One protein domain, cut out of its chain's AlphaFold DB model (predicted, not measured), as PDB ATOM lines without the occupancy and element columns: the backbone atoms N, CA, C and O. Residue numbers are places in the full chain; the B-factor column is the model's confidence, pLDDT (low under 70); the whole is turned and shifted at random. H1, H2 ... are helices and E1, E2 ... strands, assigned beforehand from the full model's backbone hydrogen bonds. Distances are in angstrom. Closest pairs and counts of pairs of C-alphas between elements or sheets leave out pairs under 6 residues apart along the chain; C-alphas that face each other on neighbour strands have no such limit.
ATOM      1  N   GLN A   3     121.941  78.446 231.164       79.00
ATOM      2  CA  GLN A   3     120.619  77.845 230.914       79.00
ATOM      3  C   GLN A   3     119.730  77.753 232.170       79.00
ATOM      4  O   GLN A   3     118.524  77.583 232.066       79.00
ATOM      5  N   GLN A   4     120.309  77.862 233.369       81.06
ATOM      6  CA  GLN A   4     119.569  77.919 234.636       81.06
ATOM      7  C   GLN A   4     119.333  79.371 235.090       81.06
ATOM      8  O   GLN A   4     118.909  79.601 236.220       81.06
ATOM      9  N   GLY A   5     119.643  80.348 234.232       86.00
ATOM     10  CA  GLY A   5     119.502  81.772 234.504       86.00
ATOM     11  C   GLY A   5     120.599  82.346 235.396       86.00
ATOM     12  O   GLY A   5     120.322  83.273 236.148       86.00
ATOM     13  N   TRP A   6     121.825  81.811 235.357       86.44
ATOM     14  CA  TRP A   6     122.966  82.344 236.113       86.44
ATOM     15  C   TRP A   6     124.150  82.682 235.203       86.44
ATOM     16  O   TRP A   6     124.743  81.796 234.579       86.44
ATOM     17  N   LYS A   7     124.545  83.958 235.169       87.06
ATOM     18  CA  LYS A   7     125.711  84.453 234.420       87.06
ATOM     19  C   LYS A   7     126.887  84.710 235.353       87.06
ATOM     20  O   LYS A   7     126.715  85.318 236.403       87.06
ATOM     21  N   LEU A   8     128.084  84.276 234.964       86.38
ATOM     22  CA  LEU A   8     129.317  84.696 235.632       86.38
ATOM     23  C   LEU A   8     129.531  86.195 235.386       86.38
ATOM     24  O   LEU A   8     129.392  86.645 234.249       86.38
ATOM     25  N   VAL A   9     129.869  86.940 236.438       85.62
ATOM     26  CA  VAL A   9     130.117  88.393 236.361       85.62
ATOM     27  C   VAL A   9     131.491  88.759 236.895       85.62
ATOM     28  O   VAL A   9     132.134  89.673 236.391       85.62
ATOM     29  N   LYS A  10     131.975  88.041 237.913       83.06
ATOM     30  CA  LYS A  10     133.261  88.360 238.529       83.06
ATOM     31  C   LYS A  10     133.951  87.118 239.071       83.06
ATOM     32  O   LYS A  10     133.309  86.199 239.566       83.06
ATOM     33  N   ILE A  11     135.277  87.140 239.024       82.56
ATOM     34  CA  ILE A  11     136.157  86.223 239.739       82.56
ATOM     35  C   ILE A  11     136.989  87.088 240.681       82.56
ATOM     36  O   ILE A  11     137.695  87.998 240.247       82.56
ATOM     37  N   SER A  12     136.851  86.847 241.979       77.75
ATOM     38  CA  SER A  12     137.614  87.550 243.010       77.75
ATOM     39  C   SER A  12     139.021  86.961 243.158       77.75
ATOM     40  O   SER A  12     139.296  85.845 242.725       77.75
ATOM     41  N   TRP A  13     139.916  87.705 243.816       62.16
ATOM     42  CA  TRP A  13     141.346  87.377 243.951       62.16
ATOM     43  C   TRP A  13     141.633  85.981 244.542       62.16
ATOM     44  O   TRP A  13     142.651  85.373 244.223       62.16
ATOM     45  N   LEU A  14     140.724  85.446 245.365       70.75
ATOM     46  CA  LEU A  14     140.792  84.093 245.939       70.75
ATOM     47  C   LEU A  14     140.063  83.017 245.104       70.75
ATOM     48  O   LEU A  14     139.642  82.004 245.649       70.75
ATOM     49  N   PHE A  15     139.894  83.213 243.792       69.06
ATOM     50  CA  PHE A  15     139.154  82.291 242.914       69.06
ATOM     51  C   PHE A  15     137.682  82.080 243.321       69.06
ATOM     52  O   PHE A  15     137.080  81.063 242.987       69.06
ATOM     53  N   PHE A  16     137.074  83.049 244.014       78.75
ATOM     54  CA  PHE A  16     135.631  83.033 244.266       78.75
ATOM     55  C   PHE A  16     134.873  83.530 243.035       78.75
ATOM     56  O   PHE A  16     135.116  84.642 242.557       78.75
ATOM     57  N   TYR A  17     133.949  82.707 242.544       85.12
ATOM     58  CA  TYR A  17     133.109  82.996 241.386       85.12
ATOM     59  C   TYR A  17     131.816  83.682 241.833       85.12
ATOM     60  O   TYR A  17     131.098  83.172 242.690       85.12
ATOM     61  N   HIS A  18     131.511  84.831 241.237       85.94
ATOM     62  CA  HIS A  18     130.286  85.582 241.483       85.94
ATOM     63  C   HIS A  18     129.363  85.473 240.274       85.94
ATOM     64  O   HIS A  18     129.756  85.803 239.148       85.94
ATOM     65  N   PHE A  19     128.130  85.044 240.534       89.50
ATOM     66  CA  PHE A  19     127.095  84.872 239.527       89.50
ATOM     67  C   PHE A  19     125.917  85.812 239.788       89.50
ATOM     68  O   PHE A  19     125.554  86.057 240.936       89.50
ATOM     69  N   GLU A  20     125.297  86.293 238.718       88.56
ATOM     70  CA  GLU A  20     124.057  87.072 238.755       88.56
ATOM     71  C   GLU A  20     122.935  86.326 238.038       88.56
ATOM     72  O   GLU A  20     123.194  85.554 237.111       88.56
ATOM     73  N   LYS A  21     121.683  86.598 238.425       88.19
ATOM     74  CA  LYS A  21     120.527  86.091 237.686       88.19
ATOM     75  C   LYS A  21     120.454  86.734 236.296       88.19
ATOM     76  O   LYS A  21     120.629  87.942 236.151       88.19
ATOM     77  N   CYS A  22     120.184  85.929 235.279       86.69
ATOM     78  CA  CYS A  22     120.001  86.344 233.893       86.69
ATOM     79  C   CYS A  22     118.872  85.541 233.240       86.69
ATOM     80  O   CYS A  22     118.375  84.570 233.815       86.69
ATOM     81  N   GLN A  23     118.462  85.945 232.037       84.94
ATOM     82  CA  GLN A  23     117.566  85.109 231.248       84.94
ATOM     83  C   GLN A  23     118.291  83.808 230.866       84.94
ATOM     84  O   GLN A  23     119.486  83.854 230.560       84.94
ATOM     85  N   PRO A  24     117.609  82.654 230.925       85.56
ATOM     86  CA  PRO A  24     118.144  81.406 230.412       85.56
ATOM     87  C   PRO A  24     118.515  81.532 228.937       85.56
ATOM     88  O   PRO A  24     117.648  81.690 228.082       85.56
ATOM     89  N   GLU A  25     119.807  81.441 228.646       83.94
ATOM     90  CA  GLU A  25     120.319  81.446 227.280       83.94
ATOM     91  C   GLU A  25     121.384  80.356 227.110       83.94
ATOM     92  O   GLU A  25     122.047  79.917 228.062       83.94
ATOM     93  N   GLU A  26     121.515  79.874 225.881       83.06
ATOM     94  CA  GLU A  26     122.559  78.939 225.503       83.06
ATOM     95  C   GLU A  26     123.810  79.723 225.107       83.06
ATOM     96  O   GLU A  26     123.896  80.299 224.022       83.06
ATOM     97  N   VAL A  27     124.774  79.776 226.024       84.19
ATOM     98  CA  VAL A  27     126.040  80.488 225.833       84.19
ATOM     99  C   VAL A  27     127.214  79.547 226.050       84.19
ATOM    100  O   VAL A  27     127.205  78.700 226.947       84.19
ATOM    101  N   VAL A  28     128.249  79.750 225.248       84.88
ATOM    102  CA  VAL A  28     129.541  79.089 225.368       84.88
ATOM    103  C   VAL A  28     130.470  80.021 226.133       84.88
ATOM    104  O   VAL A  28     130.587  81.200 225.804       84.88
ATOM    105  N   TYR A  29     131.120  79.494 227.167       84.50
ATOM    106  CA  TYR A  29     132.178  80.191 227.889       84.50
ATOM    107  C   TYR A  29     133.528  79.668 227.413       84.50
ATOM    108  O   TYR A  29     133.762  78.462 227.451       84.50
ATOM    109  N   GLN A  30     134.425  80.574 227.036       82.62
ATOM    110  CA  GLN A  30     135.797  80.235 226.689       82.62
ATOM    111  C   GLN A  30     136.761  80.993 227.593       82.62
ATOM    112  O   GLN A  30     136.616  82.189 227.840       82.62
ATOM    113  N   VAL A  31     137.743  80.271 228.121       81.88
ATOM    114  CA  VAL A  31     138.831  80.857 228.895       81.88
ATOM    115  C   VAL A  31     140.029  80.964 227.971       81.88
ATOM    116  O   VAL A  31     140.516  79.942 227.490       81.88
ATOM    117  N   ASP A  32     140.495  82.184 227.747       79.75
ATOM    118  CA  ASP A  32     141.766  82.440 227.086       79.75
ATOM    119  C   ASP A  32     142.792  82.966 228.090       79.75
ATOM    120  O   ASP A  32     142.456  83.528 229.139       79.75
ATOM    121  N   PHE A  33     144.064  82.758 227.780       74.00
ATOM    122  CA  PHE A  33     145.163  83.230 228.594       74.00
ATOM    123  C   PHE A  33     145.953  84.274 227.821       74.00
ATOM    124  O   PHE A  33     146.558  83.997 226.789       74.00
ATOM    125  N   LYS A  34     146.006  85.483 228.375       72.19
ATOM    126  CA  LYS A  34     146.892  86.533 227.889       72.19
ATOM    127  C   LYS A  34     147.498  87.247 229.076       72.19
ATOM    128  O   LYS A  34     146.807  87.580 230.040       72.19
ATOM    129  N   GLU A  35     148.804  87.472 229.013       64.94
ATOM    130  CA  GLU A  35     149.524  88.134 230.088       64.94
ATOM    131  C   GLU A  35     148.944  89.537 230.321       64.94
ATOM    132  O   GLU A  35     148.851  90.351 229.398       64.94
ATOM    133  N   SER A  36     148.527  89.805 231.563       59.41
ATOM    134  CA  SER A  36     147.779  91.018 231.943       59.41
ATOM    135  C   SER A  36     148.520  92.334 231.679       59.41
ATOM    136  O   SER A  36     147.892  93.389 231.654       59.41
ATOM    137  N   LYS A  37     149.840  92.272 231.463       59.59
ATOM    138  CA  LYS A  37     150.721  93.419 231.202       59.59
ATOM    139  C   LYS A  37     150.842  93.806 229.726       59.59
ATOM    140  O   LYS A  37     151.612  94.712 229.412       59.59
ATOM    141  N   ASN A  38     150.122  93.146 228.819       62.38
ATOM    142  CA  ASN A  38     150.183  93.506 227.407       62.38
ATOM    143  C   ASN A  38     149.662  94.932 227.178       62.38
ATOM    144  O   ASN A  38     148.511  95.235 227.491       62.38
ATOM    145  N   LYS A  39     150.509  95.783 226.582       64.75
ATOM    146  CA  LYS A  39     150.144  97.133 226.108       64.75
ATOM    147  C   LYS A  39     149.026  97.098 225.053       64.75
ATOM    148  O   LYS A  39     148.320  98.080 224.881       64.75
ATOM    149  N   ASP A  40     148.811  95.930 224.455       74.75
ATOM    150  CA  ASP A  40     147.840  95.646 223.398       74.75
ATOM    151  C   ASP A  40     146.586  94.930 223.932       74.75
ATOM    152  O   ASP A  40     146.071  93.984 223.327       74.75
ATOM    153  N   ARG A  41     146.123  95.301 225.134       80.44
ATOM    154  CA  ARG A  41     144.893  94.729 225.707       80.44
ATOM    155  C   ARG A  41     143.665  95.147 224.902       80.44
ATOM    156  O   ARG A  41     142.826  94.299 224.623       80.44
ATOM    157  N   ASP A  42     143.582  96.412 224.505       81.75
ATOM    158  CA  ASP A  42     142.411  96.940 223.799       81.75
ATOM    159  C   ASP A  42     142.274  96.351 222.396       81.75
ATOM    160  O   ASP A  42     141.184  95.948 222.002       81.75
ATOM    161  N   SER A  43     143.377  96.227 221.654       82.25
ATOM    162  CA  SER A  43     143.379  95.573 220.338       82.25
ATOM    163  C   SER A  43     143.007  94.095 220.434       82.25
ATOM    164  O   SER A  43     142.284  93.582 219.587       82.25
ATOM    165  N   TYR A  44     143.431  93.419 221.501       82.81
ATOM    166  CA  TYR A  44     143.029  92.047 221.779       82.81
ATOM    167  C   TYR A  44     141.549  91.917 222.131       82.81
ATOM    168  O   TYR A  44     140.890  91.042 221.588       82.81
ATOM    169  N   LEU A  45     141.004  92.785 222.985       84.06
ATOM    170  CA  LEU A  45     139.575  92.754 223.306       84.06
ATOM    171  C   LEU A  45     138.713  93.054 222.074       84.06
ATOM    172  O   LEU A  45     137.730  92.353 221.859       84.06
ATOM    173  N   ARG A  46     139.124  94.013 221.233       84.50
ATOM    174  CA  ARG A  46     138.440  94.316 219.964       84.50
ATOM    175  C   ARG A  46     138.448  93.138 219.002       84.50
ATOM    176  O   ARG A  46     137.409  92.809 218.457       84.50
ATOM    177  N   MET A  47     139.581  92.446 218.866       84.19
ATOM    178  CA  MET A  47     139.650  91.235 218.045       84.19
ATOM    179  C   MET A  47     138.603  90.204 218.493       84.19
ATOM    180  O   MET A  47     137.920  89.617 217.665       84.19
ATOM    181  N   TYR A  48     138.446  89.998 219.803       82.75
ATOM    182  CA  TYR A  48     137.430  89.094 220.350       82.75
ATOM    183  C   TYR A  48     136.001  89.579 220.075       82.75
ATOM    184  O   TYR A  48     135.151  88.780 219.676       82.75
ATOM    185  N   GLU A  49     135.756  90.875 220.246       85.44
ATOM    186  CA  GLU A  49     134.470  91.516 219.967       85.44
ATOM    187  C   GLU A  49     134.064  91.359 218.491       85.44
ATOM    188  O   GLU A  49     132.929  90.976 218.213       85.44
ATOM    189  N   ASP A  50     135.011  91.511 217.558       85.38
ATOM    190  CA  ASP A  50     134.799  91.320 216.116       85.38
ATOM    191  C   ASP A  50     134.377  89.875 215.769       85.38
ATOM    192  O   ASP A  50     133.607  89.647 214.835       85.38
ATOM    193  N   TYR A  51     134.825  88.883 216.549       81.25
ATOM    194  CA  TYR A  51     134.402  87.477 216.430       81.25
ATOM    195  C   TYR A  51     133.099  87.154 217.192       81.25
ATOM    196  O   TYR A  51     132.668  85.990 217.224       81.25
ATOM    197  N   GLY A  52     132.460  88.157 217.800       84.00
ATOM    198  CA  GLY A  52     131.223  88.027 218.570       84.00
ATOM    199  C   GLY A  52     131.421  87.498 219.993       84.00
ATOM    200  O   GLY A  52     130.484  86.943 220.566       84.00
ATOM    201  N   TRP A  53     132.630  87.610 220.553       86.81
ATOM    202  CA  TRP A  53     132.907  87.253 221.944       86.81
ATOM    203  C   TRP A  53     132.767  88.459 222.865       86.81
ATOM    204  O   TRP A  53     133.426  89.480 222.700       86.81
ATOM    205  N   GLU A  54     131.972  88.300 223.917       87.44
ATOM    206  CA  GLU A  54     131.844  89.279 224.986       87.44
ATOM    207  C   GLU A  54     132.844  88.981 226.103       87.44
ATOM    208  O   GLU A  54     132.891  87.872 226.650       87.44
ATOM    209  N   PHE A  55     133.626  89.984 226.494       86.75
ATOM    210  CA  PHE A  55     134.496  89.887 227.661       86.75
ATOM    211  C   PHE A  55     133.671  89.859 228.954       86.75
ATOM    212  O   PHE A  55     132.856  90.744 229.210       86.75
ATOM    213  N   VAL A  56     133.902  88.849 229.795       87.19
ATOM    214  CA  VAL A  56     133.195  88.680 231.073       87.19
ATOM    215  C   VAL A  56     134.045  89.190 232.225       87.19
ATOM    216  O   VAL A  56     133.622  90.049 232.992       87.19
ATOM    217  N   VAL A  57     135.242  88.624 232.386       85.44
ATOM    218  CA  VAL A  57     136.114  88.939 233.517       85.44
ATOM    219  C   VAL A  57     137.552  88.523 233.243       85.44
ATOM    220  O   VAL A  57     137.804  87.502 232.609       85.44
ATOM    221  N   SER A  58     138.505  89.280 233.791       81.69
ATOM    222  CA  SER A  58     139.916  88.892 233.854       81.69
ATOM    223  C   SER A  58     140.339  88.619 235.294       81.69
ATOM    224  O   SER A  58     140.141  89.473 236.159       81.69
ATOM    225  N   CYS A  59     140.969  87.475 235.549       76.31
ATOM    226  CA  CYS A  59     141.588  87.139 236.828       76.31
ATOM    227  C   CYS A  59     143.024  86.661 236.602       76.31
ATOM    228  O   CYS A  59     143.254  85.623 235.986       76.31
ATOM    229  N   GLN A  60     144.002  87.394 237.139       75.62
ATOM    230  CA  GLN A  60     145.427  87.175 236.860       75.62
ATOM    231  C   GLN A  60     145.697  87.230 235.345       75.62
ATOM    232  O   GLN A  60     145.510  88.281 234.743       75.62
ATOM    233  N   ASN A  61     146.104  86.118 234.739       75.62
ATOM    234  CA  ASN A  61     146.351  86.007 233.300       75.62
ATOM    235  C   ASN A  61     145.220  85.266 232.564       75.62
ATOM    236  O   ASN A  61     145.353  84.965 231.384       75.62
ATOM    237  N   PHE A  62     144.120  84.957 233.255       78.38
ATOM    238  CA  PHE A  62     142.939  84.338 232.666       78.38
ATOM    239  C   PHE A  62     141.937  85.407 232.262       78.38
ATOM    240  O   PHE A  62     141.536  86.217 233.098       78.38
ATOM    241  N   ASN A  63     141.490  85.365 231.016       83.81
ATOM    242  CA  ASN A  63     140.393  86.161 230.495       83.81
ATOM    243  C   ASN A  63     139.255  85.209 230.136       83.81
ATOM    244  O   ASN A  63     139.441  84.246 229.400       83.81
ATOM    245  N   VAL A  64     138.079  85.453 230.698       85.25
ATOM    246  CA  VAL A  64     136.881  84.675 230.407       85.25
ATOM    247  C   VAL A  64     136.039  85.462 229.421       85.25
ATOM    248  O   VAL A  64     135.677  86.609 229.689       85.25
ATOM    249  N   PHE A  65     135.710  84.818 228.313       87.00
ATOM    250  CA  PHE A  65     134.838  85.322 227.269       87.00
ATOM    251  C   PHE A  65     133.580  84.463 227.187       87.00
ATOM    252  O   PHE A  65     133.582  83.291 227.575       87.00
ATOM    253  N   ARG A  66     132.493  85.046 226.688       86.75
ATOM    254  CA  ARG A  66     131.253  84.323 226.405       86.75
ATOM    255  C   ARG A  66     130.717  84.675 225.024       86.75
ATOM    256  O   ARG A  66     130.914  85.793 224.563       86.75
ATOM    257  N   LYS A  67     130.012  83.740 224.399       87.19
ATOM    258  CA  LYS A  67     129.357  83.928 223.100       87.19
ATOM    259  C   LYS A  67     128.057  83.116 223.041       87.19
ATOM    260  O   LYS A  67     128.031  82.014 223.596       87.19
ATOM    261  N   PRO A  68     126.976  83.604 222.404       84.69
ATOM    262  CA  PRO A  68     125.769  82.805 222.194       84.69
ATOM    263  C   PRO A  68     126.076  81.576 221.331       84.69
ATOM    264  O   PRO A  68     126.690  81.701 220.271       84.69
ATOM    265  N   ALA A  69     125.608  80.393 221.737       79.56
ATOM    266  CA  ALA A  69     125.884  79.136 221.029       79.56
ATOM    267  C   ALA A  69     125.364  79.136 219.579       79.56
ATOM    268  O   ALA A  69     125.925  78.485 218.700       79.56
ATOM    269  N   LYS A  70     124.341  79.952 219.298       72.94
ATOM    270  CA  LYS A  70     123.772  80.153 217.956       72.94
ATOM    271  C   LYS A  70     124.760  80.733 216.939       72.94
ATOM    272  O   LYS A  70     124.527  80.605 215.744       72.94
ATOM    273  N   MET A  71     125.841  81.372 217.390       68.00
ATOM    274  CA  MET A  71     126.859  81.967 216.517       68.00
ATOM    275  C   MET A  71     128.019  81.010 216.165       68.00
ATOM    276  O   MET A  71     129.040  81.461 215.641       68.00
ATOM    277  N   GLY A  72     127.853  79.705 216.418       62.09
ATOM    278  CA  GLY A  72     128.746  78.635 215.964       62.09
ATOM    279  C   GLY A  72     129.889  78.284 216.924       62.09
ATOM    280  O   GLY A  72     130.371  79.122 217.689       62.09
TER     281      GLY A  72
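AT A GLANCE: This is residues 3 to 72 of the 142 residues of the protein "Membrane protein" of Streptococcus suis (UniProt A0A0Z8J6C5). The domain is a flat slab in which the antiparallel sheet E3-E5-E4 lies between hairpin E1-E2, whose E1 packs on E4, and helix H1 over E4. The printed part has 70 residues with five named strands and one named helix, in the order E1, E2, E3, H1, E4, E5; its class is mixed. It is compact, radius of gyration of the C-alphas 12.7 A, spanning 36 by 31 by 13 A.

HOW THE PARTS SIT: Inner strand E5, residues 62 to 68, is antiparallel to E3, residues 27 to 33, with N 30 and O 65 within hydrogen-bond range at 2.9 A. E5 forms a hairpin with E4, residues 54 to 59; N 56 and O 64 are 2.9 A apart. H1, residues 41 to 50, is on the sheet; its closest C-alpha pair with E4 is Tyr 48 and Glu 54, 7.3 A. E3, H1 and E4 form a split strand-helix-strand unit, E5 between its strands, with a right-handed crossover. In H1 every O i to N i+4 pair is within hydrogen-bond range. E1, residues 6 to 11, has its closest C-alpha pair with E4 at Lys 10 and Val 57, 5.8 A. E1 and E2, residues 17 to 21, form a hairpin; N 9 and O 18 are 2.9 A apart.

IN THESE COORDINATES: E1 begins at C-alpha 6 (122.966, 82.344, 236.113); E5, 20.2 A from first to last C-alpha, ends at C-alpha 68 (125.769, 82.805, 222.194).

THE WHOLE: The farthest C-alphas, Gln 4 and Lys 39, are 37.1 A apart. The printed part has no cut and no long link. pLDDT is under 70 at residues 13, 15, 35 to 39 and 71 to 72.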